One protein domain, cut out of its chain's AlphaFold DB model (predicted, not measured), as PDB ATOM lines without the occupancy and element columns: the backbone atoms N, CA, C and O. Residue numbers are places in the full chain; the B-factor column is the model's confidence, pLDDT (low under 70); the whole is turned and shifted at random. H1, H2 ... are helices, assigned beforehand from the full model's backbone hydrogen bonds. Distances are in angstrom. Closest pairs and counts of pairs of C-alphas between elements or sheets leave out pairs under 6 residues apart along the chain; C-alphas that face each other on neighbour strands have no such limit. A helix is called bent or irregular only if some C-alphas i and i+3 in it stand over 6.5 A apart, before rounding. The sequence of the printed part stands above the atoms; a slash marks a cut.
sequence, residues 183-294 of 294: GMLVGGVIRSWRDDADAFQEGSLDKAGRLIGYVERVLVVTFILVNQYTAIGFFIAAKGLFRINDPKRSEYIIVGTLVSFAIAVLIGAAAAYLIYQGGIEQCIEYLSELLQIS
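AT A GLANCE: This is residues 183 to 294 of the 294 residues of an uncharacterized protein of hydrocarbon metagenome (UniProt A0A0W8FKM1). A long helix, H4, makes the spine of this model, with H2 packed side by side along it, H3 folding back from H2 as a hairpin, and the short H1 packed on H4, apart from H3. At the far end of H4 the chain turns a corner into H5, and residues 284 to 294, of which 284 to 292 belong to H5, stick out as an arm. The printed part has 112 residues with five named helices, H1 to H5 in order along the chain, and no named strand; its class is all helix. It is loose, with a radius of gyration of the C-alphas of 18.7 A, and elongated, spanning 59 by 34 by 21 A.

IN THESE COORDINATES: Find C-alpha 183 at (-102.794, -125.996, -109.895), where H1 begins and runs to residue 193. H1 is irregular, but only just: C-alphas 189 and 192 are 6.9 A apart. Next look at residues 205 to 225 for H2, 30.5 A long, and at residues 229 to 241 for H3, 19.3 A long. H4 begins at C-alpha 247, at (-125.115, -121.829, -116.419), and runs 42.1 A to residue 276. H5 takes residues 279 to 292, 20.1 A, ending at C-alpha 292 at (-74.347, -106.638, -89.193).

HOW THE PARTS SIT: Start at the hub, H2, which touches H1, H3 and H4. H2 and H4 touch, with the C-alphas of Val 221 and Gly 268 closest at 4.6 A; they run the same way at a shallow tilt of 33 degrees, only just short of steep. H2 and H3 form a helical hairpin, opposite ways at a shallow tilt of 25 degrees; residues 220 to 223 of H2 touch residues 229 to 232 of H3, closest at the C-alphas of Val 220 and Ile 232, 6.2 A apart. H1 touches H4 at its residues 252 to 260, closest at the C-alphas of Val 186 and Ser 260, 5.8 A apart. H1 and H2 only just touch, with 3 pairs of C-alphas within 8 A, the closest being Gly 183 and Arg 210 at 7.3 A. H3 and H4 are near each other. H4 and H5 are close but not clearly touching, at a steep tilt of 63 degrees, with the C-alphas of Leu 274 and Ile 280 closest at 5.1 A. In H2, H3 and H5 every O i to N i+4 pair is within hydrogen-bond range; in H1 5 of 7 are, and in H4 23 of 26.

THE WHOLE: The two C-alphas farthest apart, those of Asn 245 and Ser 294, are 62.9 A apart. The printed part has no cut. The link from H1 to H2 is long, 11 residues. Look in the B-factor column for pLDDT under 70 at residues 194 to 206, 241 to 251 and 291 to 294.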
ATOM      1  N   GLY A 183    -101.639-125.161-109.550       87.31
ATOM      2  CA  GLY A 183    -102.794-125.996-109.895       87.31
ATOM      3  C   GLY A 183    -103.455-126.668-108.686       87.31
ATOM      4  O   GLY A 183    -104.681-126.721-108.620       87.31
ATOM      5  N   MET A 184    -102.666-127.138-107.716       84.81
ATOM      6  CA  MET A 184    -103.186-127.720-106.473       84.81
ATOM      7  C   MET A 184    -103.874-126.678-105.595       84.81
ATOM      8  O   MET A 184    -104.926-126.972-105.037       84.81
ATOM      9  N   LEU A 185    -103.322-125.463-105.494       86.81
ATOM     10  CA  LEU A 185    -103.958-124.364-104.759       86.81
ATOM     11  C   LEU A 185    -105.312-124.002-105.372       86.81
ATOM     12  O   LEU A 185    -106.304-123.898-104.658       86.81
ATOM     13  N   VAL A 186    -105.366-123.887-106.701       87.19
ATOM     14  CA  VAL A 186    -106.611-123.653-107.443       87.19
ATOM     15  C   VAL A 186    -107.626-124.763-107.155       87.19
ATOM     16  O   VAL A 186    -108.761-124.469-106.789       87.19
ATOM     17  N   GLY A 187    -107.212-126.030-107.262       83.19
ATOM     18  CA  GLY A 187    -108.074-127.178-106.973       83.19
ATOM     19  C   GLY A 187    -108.571-127.203-105.526       83.19
ATOM     20  O   GLY A 187    -109.750-127.445-105.296       83.19
ATOM     21  N   GLY A 188    -107.699-126.896-104.561       81.81
ATOM     22  CA  GLY A 188    -108.043-126.820-103.142       81.81
ATOM     23  C   GLY A 188    -109.049-125.713-102.830       81.81
ATOM     24  O   GLY A 188    -109.979-125.952-102.066       81.81
ATOM     25  N   VAL A 189    -108.907-124.540-103.457       84.19
ATOM     26  CA  VAL A 189    -109.860-123.431-103.307       84.19
ATOM     27  C   VAL A 189    -111.204-123.805-103.918       84.19
ATOM     28  O   VAL A 189    -112.202-123.775-103.222       84.19
ATOM     29  N   ILE A 190    -111.263-124.224-105.185       81.19
ATOM     30  CA  ILE A 190    -112.551-124.472-105.867       81.19
ATOM     31  C   ILE A 190    -113.315-125.656-105.257       81.19
ATOM     32  O   ILE A 190    -114.518-125.782-105.459       81.19
ATOM     33  N   ARG A 191    -112.650-126.527-104.495       75.19
ATOM     34  CA  ARG A 191    -113.236-127.766-103.981       75.19
ATOM     35  C   ARG A 191    -114.527-127.576-103.183       75.19
ATOM     36  O   ARG A 191    -115.425-128.391-103.334       75.19
ATOM     37  N   SER A 192    -114.653-126.517-102.382       71.81
ATOM     38  CA  SER A 192    -115.897-126.242-101.639       71.81
ATOM     39  C   SER A 192    -117.072-125.806-102.524       71.81
ATOM     40  O   SER A 192    -118.190-125.720-102.035       71.81
ATOM     41  N   TRP A 193    -116.819-125.532-103.805       71.31
ATOM     42  CA  TRP A 193    -117.809-125.157-104.818       71.31
ATOM     43  C   TRP A 193    -118.104-126.291-105.817       71.31
ATOM     44  O   TRP A 193    -118.765-126.052-106.827       71.31
ATOM     45  N   ARG A 194    -117.596-127.509-105.579       68.06
ATOM     46  CA  ARG A 194    -117.884-128.699-106.394       68.06
ATOM     47  C   ARG A 194    -119.018-129.506-105.757       68.06
ATOM     48  O   ARG A 194    -118.890-129.909-104.607       68.06
ATOM     49  N   ASP A 195    -120.079-129.778-106.516       61.25
ATOM     50  CA  ASP A 195    -121.138-130.710-106.106       61.25
ATOM     51  C   ASP A 195    -120.681-132.170-106.313       61.25
ATOM     52  O   ASP A 195    -120.071-132.502-107.333       61.25
ATOM     53  N   ASP A 196    -121.028-133.069-105.384       55.19
ATOM     54  CA  ASP A 196    -120.634-134.494-105.399       55.19
ATOM     55  C   ASP A 196    -121.069-135.249-106.675       55.19
ATOM     56  O   ASP A 196    -120.467-136.254-107.060       55.19
ATOM     57  N   ALA A 197    -122.103-134.756-107.367       50.91
ATOM     58  CA  ALA A 197    -122.637-135.349-108.593       50.91
ATOM     59  C   ALA A 197    -121.725-135.165-109.826       50.91
ATOM     60  O   ALA A 197    -121.767-135.996-110.737       50.91
ATOM     61  N   ASP A 198    -120.881-134.127-109.859       53.09
ATOM     62  CA  ASP A 198    -119.964-133.868-110.983       53.09
ATOM     63  C   ASP A 198    -118.652-134.676-110.877       53.09
ATOM     64  O   ASP A 198    -117.967-134.866-111.881       53.09
ATOM     65  N   ALA A 199    -118.328-135.248-109.709       51.91
ATOM     66  CA  ALA A 199    -117.097-136.021-109.483       51.91
ATOM     67  C   ALA A 199    -117.032-137.362-110.257       51.91
ATOM     68  O   ALA A 199    -115.951-137.917-110.460       51.91
ATOM     69  N   PHE A 200    -118.173-137.897-110.713       42.78
ATOM     70  CA  PHE A 200    -118.275-139.244-111.297       42.78
ATOM     71  C   PHE A 200    -117.984-139.339-112.814       42.78
ATOM     72  O   PHE A 200    -117.854-140.453-113.325       42.78
ATOM     73  N   GLN A 201    -117.854-138.228-113.558       47.44
ATOM     74  CA  GLN A 201    -117.721-138.245-115.036       47.44
ATOM     75  C   GLN A 201    -116.325-137.875-115.601       47.44
ATOM     76  O   GLN A 201    -116.143-137.811-116.816       47.44
ATOM     77  N   GLU A 202    -115.305-137.636-114.773       51.12
ATOM     78  CA  GLU A 202    -114.240-136.675-115.129       51.12
ATOM     79  C   GLU A 202    -112.864-137.223-115.566       51.12
ATOM     80  O   GLU A 202    -111.929-136.447-115.758       51.12
ATOM     81  N   GLY A 203    -112.676-138.527-115.778       50.06
ATOM     82  CA  GLY A 203    -111.324-139.097-115.959       50.06
ATOM     83  C   GLY A 203    -110.474-138.547-117.131       50.06
ATOM     84  O   GLY A 203    -109.241-138.546-117.046       50.06
ATOM     85  N   SER A 204    -111.091-138.078-118.227       42.47
ATOM     86  CA  SER A 204    -110.389-137.564-119.424       42.47
ATOM     87  C   SER A 204    -110.452-136.037-119.588       42.47
ATOM     88  O   SER A 204    -109.459-135.435-120.002       42.47
ATOM     89  N   LEU A 205    -111.568-135.400-119.213       53.69
ATOM     90  CA  LEU A 205    -111.765-133.943-119.283       53.69
ATOM     91  C   LEU A 205    -110.912-133.187-118.248       53.69
ATOM     92  O   LEU A 205    -110.401-132.104-118.533       53.69
ATOM     93  N   ASP A 206    -110.666-133.795-117.088       68.12
ATOM     94  CA  ASP A 206    -109.871-133.215-116.000       68.12
ATOM     95  C   ASP A 206    -108.376-133.069-116.371       68.12
ATOM     96  O   ASP A 206    -107.721-132.072-116.057       68.12
ATOM     97  N   LYS A 207    -107.825-134.002-117.164       74.19
ATOM     98  CA  LYS A 207    -106.448-133.887-117.690       74.19
ATOM     99  C   LYS A 207    -106.297-132.714-118.663       74.19
ATOM    100  O   LYS A 207    -105.301-131.994-118.589       74.19
ATOM    101  N   ALA A 208    -107.274-132.522-119.551       78.00
ATOM    102  CA  ALA A 208    -107.271-131.425-120.514       78.00
ATOM    103  C   ALA A 208    -107.419-130.066-119.811       78.00
ATOM    104  O   ALA A 208    -106.639-129.155-120.083       78.00
ATOM    105  N   GLY A 209    -108.338-129.954-118.845       80.88
ATOM    106  CA  GLY A 209    -108.505-128.746-118.031       80.88
ATOM    107  C   GLY A 209    -107.241-128.362-117.254       80.88
ATOM    108  O   GLY A 209    -106.858-127.191-117.244       80.88
ATOM    109  N   ARG A 210    -106.528-129.342-116.675       84.38
ATOM    110  CA  ARG A 210    -105.229-129.097-116.021       84.38
ATOM    111  C   ARG A 210    -104.166-128.581-116.981       84.38
ATOM    112  O   ARG A 210    -103.470-127.629-116.637       84.38
ATOM    113  N   LEU A 211    -104.040-129.198-118.159       89.06
ATOM    114  CA  LEU A 211    -103.064-128.773-119.163       89.06
ATOM    115  C   LEU A 211    -103.355-127.350-119.645       89.06
ATOM    116  O   LEU A 211    -102.434-126.537-119.688       89.06
ATOM    117  N   ILE A 212    -104.625-127.042-119.938       88.75
ATOM    118  CA  ILE A 212    -105.060-125.681-120.271       88.75
ATOM    119  C   ILE A 212    -104.624-124.744-119.144       88.75
ATOM    120  O   ILE A 212    -103.847-123.832-119.391       88.75
ATOM    121  N   GLY A 213    -104.991-125.034-117.894       90.19
ATOM    122  CA  GLY A 213    -104.599-124.212-116.749       90.19
ATOM    123  C   GLY A 213    -103.085-123.982-116.622       90.19
ATOM    124  O   GLY A 213    -102.675-122.873-116.283       90.19
ATOM    125  N   TYR A 214    -102.239-124.980-116.916       93.81
ATOM    126  CA  TYR A 214    -100.781-124.793-116.951       93.81
ATOM    127  C   TYR A 214    -100.352-123.816-118.042       93.81
ATOM    128  O   TYR A 214     -99.608-122.881-117.750       93.81
ATOM    129  N   VAL A 215    -100.843-123.999-119.269       94.06
ATOM    130  CA  VAL A 215    -100.514-123.125-120.402       94.06
ATOM    131  C   VAL A 215    -100.905-121.680-120.101       94.06
ATOM    132  O   VAL A 215    -100.100-120.775-120.293       94.06
ATOM    133  N   GLU A 216    -102.098-121.453-119.558       93.81
ATOM    134  CA  GLU A 216    -102.580-120.106-119.242       93.81
ATOM    135  C   GLU A 216    -101.704-119.397-118.217       93.81
ATOM    136  O   GLU A 216    -101.323-118.245-118.414       93.81
ATOM    137  N   ARG A 217    -101.356-120.079-117.123       95.88
ATOM    138  CA  ARG A 217    -100.531-119.467-116.078       95.88
ATOM    139  C   ARG A 217     -99.105-119.207-116.562       95.88
ATOM    140  O   ARG A 217     -98.551-118.158-116.240       95.88
ATOM    141  N   VAL A 218     -98.541-120.102-117.377       97.19
ATOM    142  CA  VAL A 218     -97.239-119.887-118.031       97.19
ATOM    143  C   VAL A 218     -97.290-118.673-118.959       97.19
ATOM    144  O   VAL A 218     -96.382-117.846-118.905       97.19
ATOM    145  N   LEU A 219     -98.348-118.516-119.761       96.12
ATOM    146  CA  LEU A 219     -98.524-117.346-120.629       96.12
ATOM    147  C   LEU A 219     -98.621-116.050-119.822       96.12
ATOM    148  O   LEU A 219     -97.948-115.081-120.157       96.12
ATOM    149  N   VAL A 220     -99.399-116.038-118.737       96.69
ATOM    150  CA  VAL A 220     -99.529-114.862-117.861       96.69
ATOM    151  C   VAL A 220     -98.181-114.470-117.259       96.69
ATOM    152  O   VAL A 220     -97.783-113.314-117.397       96.69
ATOM    153  N   VAL A 221     -97.446-115.412-116.655       97.81
ATOM    154  CA  VAL A 221     -96.104-115.135-116.109       97.81
ATOM    155  C   VAL A 221     -95.163-114.645-117.207       97.81
ATOM    156  O   VAL A 221     -94.468-113.653-117.013       97.81
ATOM    157  N   THR A 222     -95.184-115.281-118.382       97.50
ATOM    158  CA  THR A 222     -94.358-114.874-119.527       97.50
ATOM    159  C   THR A 222     -94.650-113.434-119.930       97.50
ATOM    160  O   THR A 222     -93.726-112.630-120.003       97.50
ATOM    161  N   PHE A 223     -95.921-113.079-120.141       97.44
ATOM    162  CA  PHE A 223     -96.317-111.727-120.526       97.44
ATOM    163  C   PHE A 223     -95.934-110.680-119.481       97.44
ATOM    164  O   PHE A 223     -95.518-109.591-119.865       97.44
ATOM    165  N   ILE A 224     -96.002-111.001-118.187       97.25
ATOM    166  CA  ILE A 224     -95.514-110.102-117.132       97.25
ATOM    167  C   ILE A 224     -93.995-109.920-117.245       97.25
ATOM    168  O   ILE A 224     -93.516-108.788-117.271       97.25
ATOM    169  N   LEU A 225     -93.237-111.013-117.379       96.56
ATOM    170  CA  LEU A 225     -91.777-110.958-117.473       96.56
ATOM    171  C   LEU A 225     -91.275-110.267-118.750       96.56
ATOM    172  O   LEU A 225     -90.177-109.718-118.733       96.56
ATOM    173  N   VAL A 226     -92.054-110.255-119.834       96.75
ATOM    174  CA  VAL A 226     -91.739-109.488-121.055       96.75
ATOM    175  C   VAL A 226     -92.402-108.104-121.098       96.75
ATOM    176  O   VAL A 226     -92.363-107.439-122.133       96.75
ATOM    177  N   ASN A 227     -93.007-107.655-119.990       95.31
ATOM    178  CA  ASN A 227     -93.674-106.355-119.851       95.31
ATOM    179  C   ASN A 227     -94.841-106.122-120.845       95.31
ATOM    180  O   ASN A 227     -95.116-104.996-121.255       95.31
ATOM    181  N   GLN A 228     -95.538-107.188-121.246       96.50
ATOM    182  CA  GLN A 228     -96.660-107.187-122.195       96.50
ATOM    183  C   GLN A 228     -98.019-107.332-121.489       96.50
ATOM    184  O   GLN A 228     -98.793-108.249-121.765       96.50
ATOM    185  N   TYR A 229     -98.357-106.406-120.587       93.62
ATOM    186  CA  TYR A 229     -99.630-106.452-119.846       93.62
ATOM    187  C   TYR A 229    -100.869-106.353-120.750       93.62
ATOM    188  O   TYR A 229    -101.910-106.938-120.451       93.62
ATOM    189  N   THR A 230    -100.755-105.679-121.896       94.94
ATOM    190  CA  THR A 230    -101.830-105.602-122.894       94.94
ATOM    191  C   THR A 230    -102.186-106.983-123.455       94.94
ATOM    192  O   THR A 230    -103.369-107.292-123.608       94.94
ATOM    193  N   ALA A 231    -101.191-107.846-123.698       93.69
ATOM    194  CA  ALA A 231    -101.416-109.212-124.176       93.69
ATOM    195  C   ALA A 231    -102.208-110.051-123.161       93.69
ATOM    196  O   ALA A 231    -103.061-110.846-123.549       93.69
ATOM    197  N   ILE A 232    -101.993-109.814-121.862       92.81
ATOM    198  CA  ILE A 232    -102.759-110.448-120.781       92.81
ATOM    199  C   ILE A 232    -104.239-110.045-120.860       92.81
ATOM    200  O   ILE A 232    -105.113-110.908-120.796       92.81
ATOM    201  N   GLY A 233    -104.526-108.753-121.050       89.94
ATOM    202  CA  GLY A 233    -105.896-108.249-121.201       89.94
ATOM    203  C   GLY A 233    -106.626-108.870-122.397       89.94
ATOM    204  O   GLY A 233    -107.748-109.355-122.250       89.94
ATOM    205  N   PHE A 234    -105.963-108.937-123.558       90.56
ATOM    206  CA  PHE A 234    -106.498-109.621-124.741       90.56
ATOM    207  C   PHE A 234    -106.734-111.113-124.496       90.56
ATOM    208  O   PHE A 234    -107.780-111.638-124.875       90.56
ATOM    209  N   PHE A 235    -105.789-111.789-123.840       89.75
ATOM    210  CA  PHE A 235    -105.882-113.213-123.540       89.75
ATOM    211  C   PHE A 235    -107.106-113.545-122.667       89.75
ATOM    212  O   PHE A 235    -107.873-114.456-122.986       89.75
ATOM    213  N   ILE A 236    -107.346-112.767-121.606       87.06
ATOM    214  CA  ILE A 236    -108.516-112.945-120.729       87.06
ATOM    215  C   ILE A 236    -109.817-112.638-121.474       87.06
ATOM    216  O   ILE A 236    -110.781-113.399-121.362       87.06
ATOM    217  N   ALA A 237    -109.853-111.547-122.243       87.00
ATOM    218  CA  ALA A 237    -111.035-111.165-123.012       87.00
ATOM    219  C   ALA A 237    -111.424-112.255-124.025       87.00
ATOM    220  O   ALA A 237    -112.593-112.631-124.112       87.00
ATOM    221  N   ALA A 238    -110.439-112.828-124.726       86.50
ATOM    222  CA  ALA A 238    -110.651-113.936-125.651       86.50
ATOM    223  C   ALA A 238    -111.233-115.172-124.945       86.50
ATOM    224  O   ALA A 238    -112.157-115.802-125.457       86.50
ATOM    225  N   LYS A 239    -110.752-115.492-123.738       81.88
ATOM    226  CA  LYS A 239    -111.262-116.616-122.941       81.88
ATOM    227  C   LYS A 239    -112.724-116.435-122.515       81.88
ATOM    228  O   LYS A 239    -113.472-117.412-122.476       81.88
ATOM    229  N   GLY A 240    -113.138-115.202-122.221       73.81
ATOM    230  CA  GLY A 240    -114.522-114.872-121.865       73.81
ATOM    231  C   GLY A 240    -115.531-115.110-122.998       73.81
ATOM    232  O   GLY A 240    -116.688-115.415-122.721       73.81
ATOM    233  N   LEU A 241    -115.094-115.039-124.261       69.56
ATOM    234  CA  LEU A 241    -115.961-115.151-125.440       69.56
ATOM    235  C   LEU A 241    -116.462-116.584-125.707       69.56
ATOM    236  O   LEU A 241    -117.544-116.770-126.257       69.56
ATOM    237  N   PHE A 242    -115.710-117.609-125.300       62.31
ATOM    238  CA  PHE A 242    -116.006-119.016-125.621       62.31
ATOM    239  C   PHE A 242    -117.003-119.699-124.670       62.31
ATOM    240  O   PHE A 242    -117.170-120.919-124.705       62.31
ATOM    241  N   ARG A 243    -117.674-118.941-123.801       63.41
ATOM    242  CA  ARG A 243    -118.427-119.484-122.669       63.41
ATOM    243  C   ARG A 243    -119.926-119.204-122.774       63.41
ATOM    244  O   ARG A 243    -120.428-118.303-122.116       63.41
ATOM    245  N   ILE A 244    -120.629-119.958-123.624       54.53
ATOM    246  CA  ILE A 244    -122.016-119.608-123.998       54.53
ATOM    247  C   ILE A 244    -123.093-120.641-123.601       54.53
ATOM    248  O   ILE A 244    -124.259-120.277-123.598       54.53
ATOM    249  N   ASN A 245    -122.793-121.873-123.164       56.16
ATOM    250  CA  ASN A 245    -123.834-122.926-123.223       56.16
ATOM    251  C   ASN A 245    -124.236-123.679-121.935       56.16
ATOM    252  O   ASN A 245    -125.026-124.608-122.059       56.16
ATOM    253  N   ASP A 246    -123.787-123.326-120.716       59.50
ATOM    254  CA  ASP A 246    -124.264-124.052-119.511       59.50
ATOM    255  C   ASP A 246    -124.116-123.268-118.179       59.50
ATOM    256  O   ASP A 246    -122.988-123.071-117.716       59.50
ATOM    257  N   PRO A 247    -125.199-122.793-117.526       57.78
ATOM    258  CA  PRO A 247    -125.115-121.829-116.419       57.78
ATOM    259  C   PRO A 247    -124.586-122.408-115.092       57.78
ATOM    260  O   PRO A 247    -123.776-121.754-114.443       57.78
ATOM    261  N   LYS A 248    -124.941-123.645-114.704       55.25
ATOM    262  CA  LYS A 248    -124.482-124.237-113.422       55.25
ATOM    263  C   LYS A 248    -123.015-124.676-113.450       55.25
ATOM    264  O   LYS A 248    -122.269-124.416-112.512       55.25
ATOM    265  N   ARG A 249    -122.556-125.252-114.568       57.72
ATOM    266  CA  ARG A 249    -121.126-125.549-114.783       57.72
ATOM    267  C   ARG A 249    -120.293-124.285-115.011       57.72
ATOM    268  O   ARG A 249    -119.069-124.304-114.884       57.72
ATOM    269  N   SER A 250    -120.948-123.164-115.316       61.84
ATOM    270  CA  SER A 250    -120.268-121.900-115.544       61.84
ATOM    271  C   SER A 250    -119.821-121.194-114.267       61.84
ATOM    272  O   SER A 250    -118.864-120.441-114.353       61.84
ATOM    273  N   GLU A 251    -120.377-121.427-113.087       68.50
ATOM    274  CA  GLU A 251    -119.922-120.668-111.910       68.50
ATOM    275  C   GLU A 251    -118.565-121.165-111.394       68.50
ATOM    276  O   GLU A 251    -117.601-120.394-111.349       68.50
ATOM    277  N   TYR A 252    -118.432-122.468-111.122       73.69
ATOM    278  CA  TYR A 252    -117.189-123.027-110.573       73.69
ATOM    279  C   TYR A 252    -116.001-122.867-111.532       73.69
ATOM    280  O   TYR A 252    -114.891-122.540-111.107       73.69
ATOM    281  N   ILE A 253    -116.221-123.020-112.845       76.00
ATOM    282  CA  ILE A 253    -115.158-122.810-113.832       76.00
ATOM    283  C   ILE A 253    -114.789-121.307-113.888       76.00
ATOM    284  O   ILE A 253    -113.623-121.002-114.100       76.00
ATOM    285  N   ILE A 254    -115.715-120.339-113.712       79.44
ATOM    286  CA  ILE A 254    -115.354-118.895-113.702       79.44
ATOM    287  C   ILE A 254    -114.454-118.640-112.501       79.44
ATOM    288  O   ILE A 254    -113.330-118.162-112.677       79.44
ATOM    289  N   VAL A 255    -114.923-119.024-111.311       83.00
ATOM    290  CA  VAL A 255    -114.185-118.856-110.054       83.00
ATOM    291  C   VAL A 255    -112.800-119.482-110.172       83.00
ATOM    292  O   VAL A 255    -111.798-118.825-109.896       83.00
ATOM    293  N   GLY A 256    -112.715-120.707-110.689       84.94
ATOM    294  CA  GLY A 256    -111.438-121.385-110.844       84.94
ATOM    295  C   GLY A 256    -110.465-120.693-111.786       84.94
ATOM    296  O   GLY A 256    -109.270-120.601-111.496       84.94
ATOM    297  N   THR A 257    -110.970-120.146-112.889       87.38
ATOM    298  CA  THR A 257    -110.136-119.392-113.826       87.38
ATOM    299  C   THR A 257    -109.661-118.059-113.251       87.38
ATOM    300  O   THR A 257    -108.503-117.710-113.465       87.38
ATOM    301  N   LEU A 258    -110.491-117.364-112.466       88.88
ATOM    302  CA  LEU A 258    -110.109-116.126-111.782       88.88
ATOM    303  C   LEU A 258    -109.058-116.375-110.694       88.88
ATOM    304  O   LEU A 258    -108.062-115.660-110.639       88.88
ATOM    305  N   VAL A 259    -109.230-117.419-109.878       91.25
ATOM    306  CA  VAL A 259    -108.255-117.801-108.841       91.25
ATOM    307  C   VAL A 259    -106.922-118.208-109.473       91.25
ATOM    308  O   VAL A 259    -105.865-117.737-109.060       91.25
ATOM    309  N   SER A 260    -106.962-119.039-110.521       92.38
ATOM    310  CA  SER A 260    -105.770-119.442-111.279       92.38
ATOM    311  C   SER A 260    -105.032-118.243-111.870       92.38
ATOM    312  O   SER A 260    -103.802-118.171-111.802       92.38
ATOM    313  N   PHE A 261    -105.782-117.297-112.437       92.88
ATOM    314  CA  PHE A 261    -105.237-116.066-112.986       92.88
ATOM    315  C   PHE A 261    -104.592-115.196-111.900       92.88
ATOM    316  O   PHE A 261    -103.445-114.783-112.061       92.88
ATOM    317  N   ALA A 262    -105.276-114.985-110.774       94.12
ATOM    318  CA  ALA A 262    -104.756-114.209-109.652       94.12
ATOM    319  C   ALA A 262    -103.435-114.786-109.116       94.12
ATOM    320  O   ALA A 262    -102.475-114.042-108.930       94.12
ATOM    321  N   ILE A 263    -103.347-116.111-108.946       95.44
ATOM    322  CA  ILE A 263    -102.110-116.788-108.519       95.44
ATOM    323  C   ILE A 263    -100.968-116.537-109.515       95.44
ATOM    324  O   ILE A 263     -99.856-116.209-109.099       95.44
ATOM    325  N   ALA A 264    -101.228-116.655-110.820       96.75
ATOM    326  CA  ALA A 264    -100.210-116.415-111.842       96.75
ATOM    327  C   ALA A 264     -99.745-114.954-111.884       96.75
ATOM    328  O   ALA A 264     -98.548-114.704-112.017       96.75
ATOM    329  N   VAL A 265    -100.666-113.997-111.725       96.88
ATOM    330  CA  VAL A 265    -100.332-112.569-111.647       96.88
ATOM    331  C   VAL A 265     -99.481-112.273-110.420       96.88
ATOM    332  O   VAL A 265     -98.461-111.607-110.558       96.88
ATOM    333  N   LEU A 266     -99.848-112.785-109.241       97.25
ATOM    334  CA  LEU A 266     -99.082-112.562-108.011       97.25
ATOM    335  C   LEU A 266     -97.656-113.114-108.124       97.25
ATOM    336  O   LEU A 266     -96.699-112.404-107.820       97.25
ATOM    337  N   ILE A 267     -97.505-114.351-108.609       97.69
ATOM    338  CA  ILE A 267     -96.186-114.975-108.790       97.69
ATOM    339  C   ILE A 267     -95.370-114.233-109.857       97.69
ATOM    340  O   ILE A 267     -94.198-113.935-109.633       97.69
ATOM    341  N   GLY A 268     -95.980-113.900-110.999       97.56
ATOM    342  CA  GLY A 268     -95.308-113.178-112.079       97.56
ATOM    343  C   GLY A 268     -94.885-111.766-111.675       97.56
ATOM    344  O   GLY A 268     -93.767-111.356-111.976       97.56
ATOM    345  N   ALA A 269     -95.737-111.034-110.954       96.62
ATOM    346  CA  ALA A 269     -95.430-109.695-110.457       96.62
ATOM    347  C   ALA A 269     -94.298-109.718-109.422       96.62
ATOM    348  O   ALA A 269     -93.377-108.908-109.514       96.62
ATOM    349  N   ALA A 270     -94.317-110.677-108.488       96.56
ATOM    350  CA  ALA A 270     -93.229-110.864-107.531       96.56
ATOM    351  C   ALA A 270     -91.898-111.177-108.237       96.56
ATOM    352  O   ALA A 270     -90.871-110.578-107.920       96.56
ATOM    353  N   ALA A 271     -91.917-112.059-109.242       97.00
ATOM    354  CA  ALA A 271     -90.734-112.366-110.043       97.00
ATOM    355  C   ALA A 271     -90.229-111.143-110.826       97.00
ATOM    356  O   ALA A 271     -89.032-110.867-110.821       97.00
ATOM    357  N   ALA A 272     -91.123-110.371-111.451       96.25
ATOM    358  CA  ALA A 272     -90.759-109.158-112.180       96.25
ATOM    359  C   ALA A 272     -90.163-108.075-111.269       96.25
ATOM    360  O   ALA A 272     -89.193-107.425-111.656       96.25
ATOM    361  N   TYR A 273     -90.700-107.907-110.057       94.69
ATOM    362  CA  TYR A 273     -90.142-106.996-109.057       94.69
ATOM    363  C   TYR A 273     -88.707-107.390-108.681       94.69
ATOM    364  O   TYR A 273     -87.797-106.562-108.746       94.69
ATOM    365  N   LEU A 274     -88.485-108.674-108.384       93.25
ATOM    366  CA  LEU A 274     -87.158-109.196-108.059       93.25
ATOM    367  C   LEU A 274     -86.176-109.058-109.232       93.25
ATOM    368  O   LEU A 274     -85.036-108.665-109.021       93.25
ATOM    369  N   ILE A 275     -86.605-109.344-110.466       93.81
ATOM    370  CA  ILE A 275     -85.717-109.381-111.638       93.81
ATOM    371  C   ILE A 275     -85.404-107.984-112.199       93.81
ATOM    372  O   ILE A 275     -84.258-107.733-112.574       93.81
ATOM    373  N   TYR A 276     -86.400-107.095-112.298       91.25
ATOM    374  CA  TYR A 276     -86.275-105.833-113.044       91.25
ATOM    375  C   TYR A 276     -86.300-104.575-112.179       91.25
ATOM    376  O   TYR A 276     -85.764-103.554-112.599       91.25
ATOM    377  N   GLN A 277     -86.935-104.610-111.006       85.50
ATOM    378  CA  GLN A 277     -87.213-103.401-110.216       85.50
ATOM    379  C   GLN A 277     -86.231-103.195-109.056       85.50
ATOM    380  O   GLN A 277     -86.520-102.443-108.130       85.50
ATOM    381  N   GLY A 278     -85.072-103.855-109.091       82.38
ATOM    382  CA  GLY A 278     -84.066-103.743-108.034       82.38
ATOM    383  C   GLY A 278     -84.402-104.537-106.764       82.38
ATOM    384  O   GLY A 278     -83.786-104.313-105.724       82.38
ATOM    385  N   GLY A 279     -85.406-105.424-106.809       84.69
ATOM    386  CA  GLY A 279     -85.860-106.160-105.629       84.69
ATOM    387  C   GLY A 279     -84.794-107.104-105.064       84.69
ATOM    388  O   GLY A 279     -84.686-107.238-103.849       84.69
ATOM    389  N   ILE A 280     -83.969-107.722-105.918       85.50
ATOM    390  CA  ILE A 280     -82.839-108.557-105.468       85.50
ATOM    391  C   ILE A 280     -81.822-107.707-104.704       85.50
ATOM    392  O   ILE A 280     -81.377-108.097-103.626       85.50
ATOM    393  N   GLU A 281     -81.471-106.551-105.255       84.38
ATOM    394  CA  GLU A 281     -80.506-105.620-104.688       84.38
ATOM    395  C   GLU A 281     -80.987-105.112-103.319       84.38
ATOM    396  O   GLU A 281     -80.229-105.176-102.352       84.38
ATOM    397  N   GLN A 282     -82.270-104.748-103.202       85.25
ATOM    398  CA  GLN A 282     -82.899-104.375-101.928       85.25
ATOM    399  C   GLN A 282     -82.899-105.527-100.914       85.25
ATOM    400  O   GLN A 282     -82.567-105.329 -99.748       85.25
ATOM    401  N   CYS A 283     -83.240-106.753-101.326       81.50
ATOM    402  CA  CYS A 283     -83.216-107.907-100.424       81.50
ATOM    403  C   CYS A 283     -81.809-108.205 -99.890       81.50
ATOM    404  O   CYS A 283     -81.661-108.543 -98.716       81.50
ATOM    405  N   ILE A 284     -80.784-108.093-100.740       78.75
ATOM    406  CA  ILE A 284     -79.386-108.281-100.334       78.75
ATOM    407  C   ILE A 284     -78.974-107.197 -99.335       78.75
ATOM    408  O   ILE A 284     -78.349-107.524 -98.327       78.75
ATOM    409  N   GLU A 285     -79.348-105.941 -99.586       81.06
ATOM    410  CA  GLU A 285     -79.084-104.814 -98.687       81.06
ATOM    411  C   GLU A 285     -79.706-105.059 -97.303       81.06
ATOM    412  O   GLU A 285     -78.971-105.122 -96.315       81.06
ATOM    413  N   TYR A 286     -81.005-105.370 -97.234       82.81
ATOM    414  CA  TYR A 286     -81.689-105.693 -95.974       82.81
ATOM    415  C   TYR A 286     -81.062-106.872 -95.217       82.81
ATOM    416  O   TYR A 286     -80.926-106.830 -93.994       82.81
ATOM    417  N   LEU A 287     -80.681-107.943 -95.921       73.44
ATOM    418  CA  LEU A 287     -80.035-109.105 -95.298       73.44
ATOM    419  C   LEU A 287     -78.647-108.760 -94.755       73.44
ATOM    420  O   LEU A 287     -78.259-109.267 -93.703       73.44
ATOM    421  N   SER A 288     -77.907-107.900 -95.455       71.62
ATOM    422  CA  SER A 288     -76.592-107.449 -95.009       71.62
ATOM    423  C   SER A 288     -76.679-106.565 -93.764       71.62
ATOM    424  O   SER A 288     -75.896-106.766 -92.839       71.62
ATOM    425  N   GLU A 289     -77.670-105.671 -93.686       78.25
ATOM    426  CA  GLU A 289     -77.933-104.863 -92.491       78.25
ATOM    427  C   GLU A 289     -78.328-105.743 -91.301       78.25
ATOM    428  O   GLU A 289     -77.784-105.596 -90.209       78.25
ATOM    429  N   LEU A 290     -79.220-106.715 -91.516       70.81
ATOM    430  CA  LEU A 290     -79.674-107.628 -90.466       70.81
ATOM    431  C   LEU A 290     -78.521-108.455 -89.870       70.81
ATOM    432  O   LEU A 290     -78.476-108.654 -88.657       70.81
ATOM    433  N   LEU A 291     -77.588-108.919 -90.708       62.94
ATOM    434  CA  LEU A 291     -76.424-109.710 -90.286       62.94
ATOM    435  C   LEU A 291     -75.301-108.872 -89.655       62.94
ATOM    436  O   LEU A 291     -74.431-109.434 -88.998       62.94
ATOM    437  N   GLN A 292     -75.294-107.550 -89.851       63.38
ATOM    438  CA  GLN A 292     -74.347-106.638 -89.193       63.38
ATOM    439  C   GLN A 292     -74.829-106.149 -87.820       63.38
ATOM    440  O   GLN A 292     -74.040-105.591 -87.060       63.38
ATOM    441  N   ILE A 293     -76.111-106.350 -87.497       49.41
ATOM    442  CA  ILE A 293     -76.722-105.982 -86.208       49.41
ATOM    443  C   ILE A 293     -76.680-107.157 -85.198       49.41
ATOM    444  O   ILE A 293     -77.056-106.984 -84.038       49.41
ATOM    445  N   SER A 294     -76.182-108.338 -85.594       41.66
ATOM    446  CA  SER A 294     -75.922-109.496 -84.712       41.66
ATOM    447  C   SER A 294     -74.450-109.636 -84.350       41.66
ATOM    448  O   SER A 294     -74.165-109.970 -83.179       41.66
TER     449      SER A 294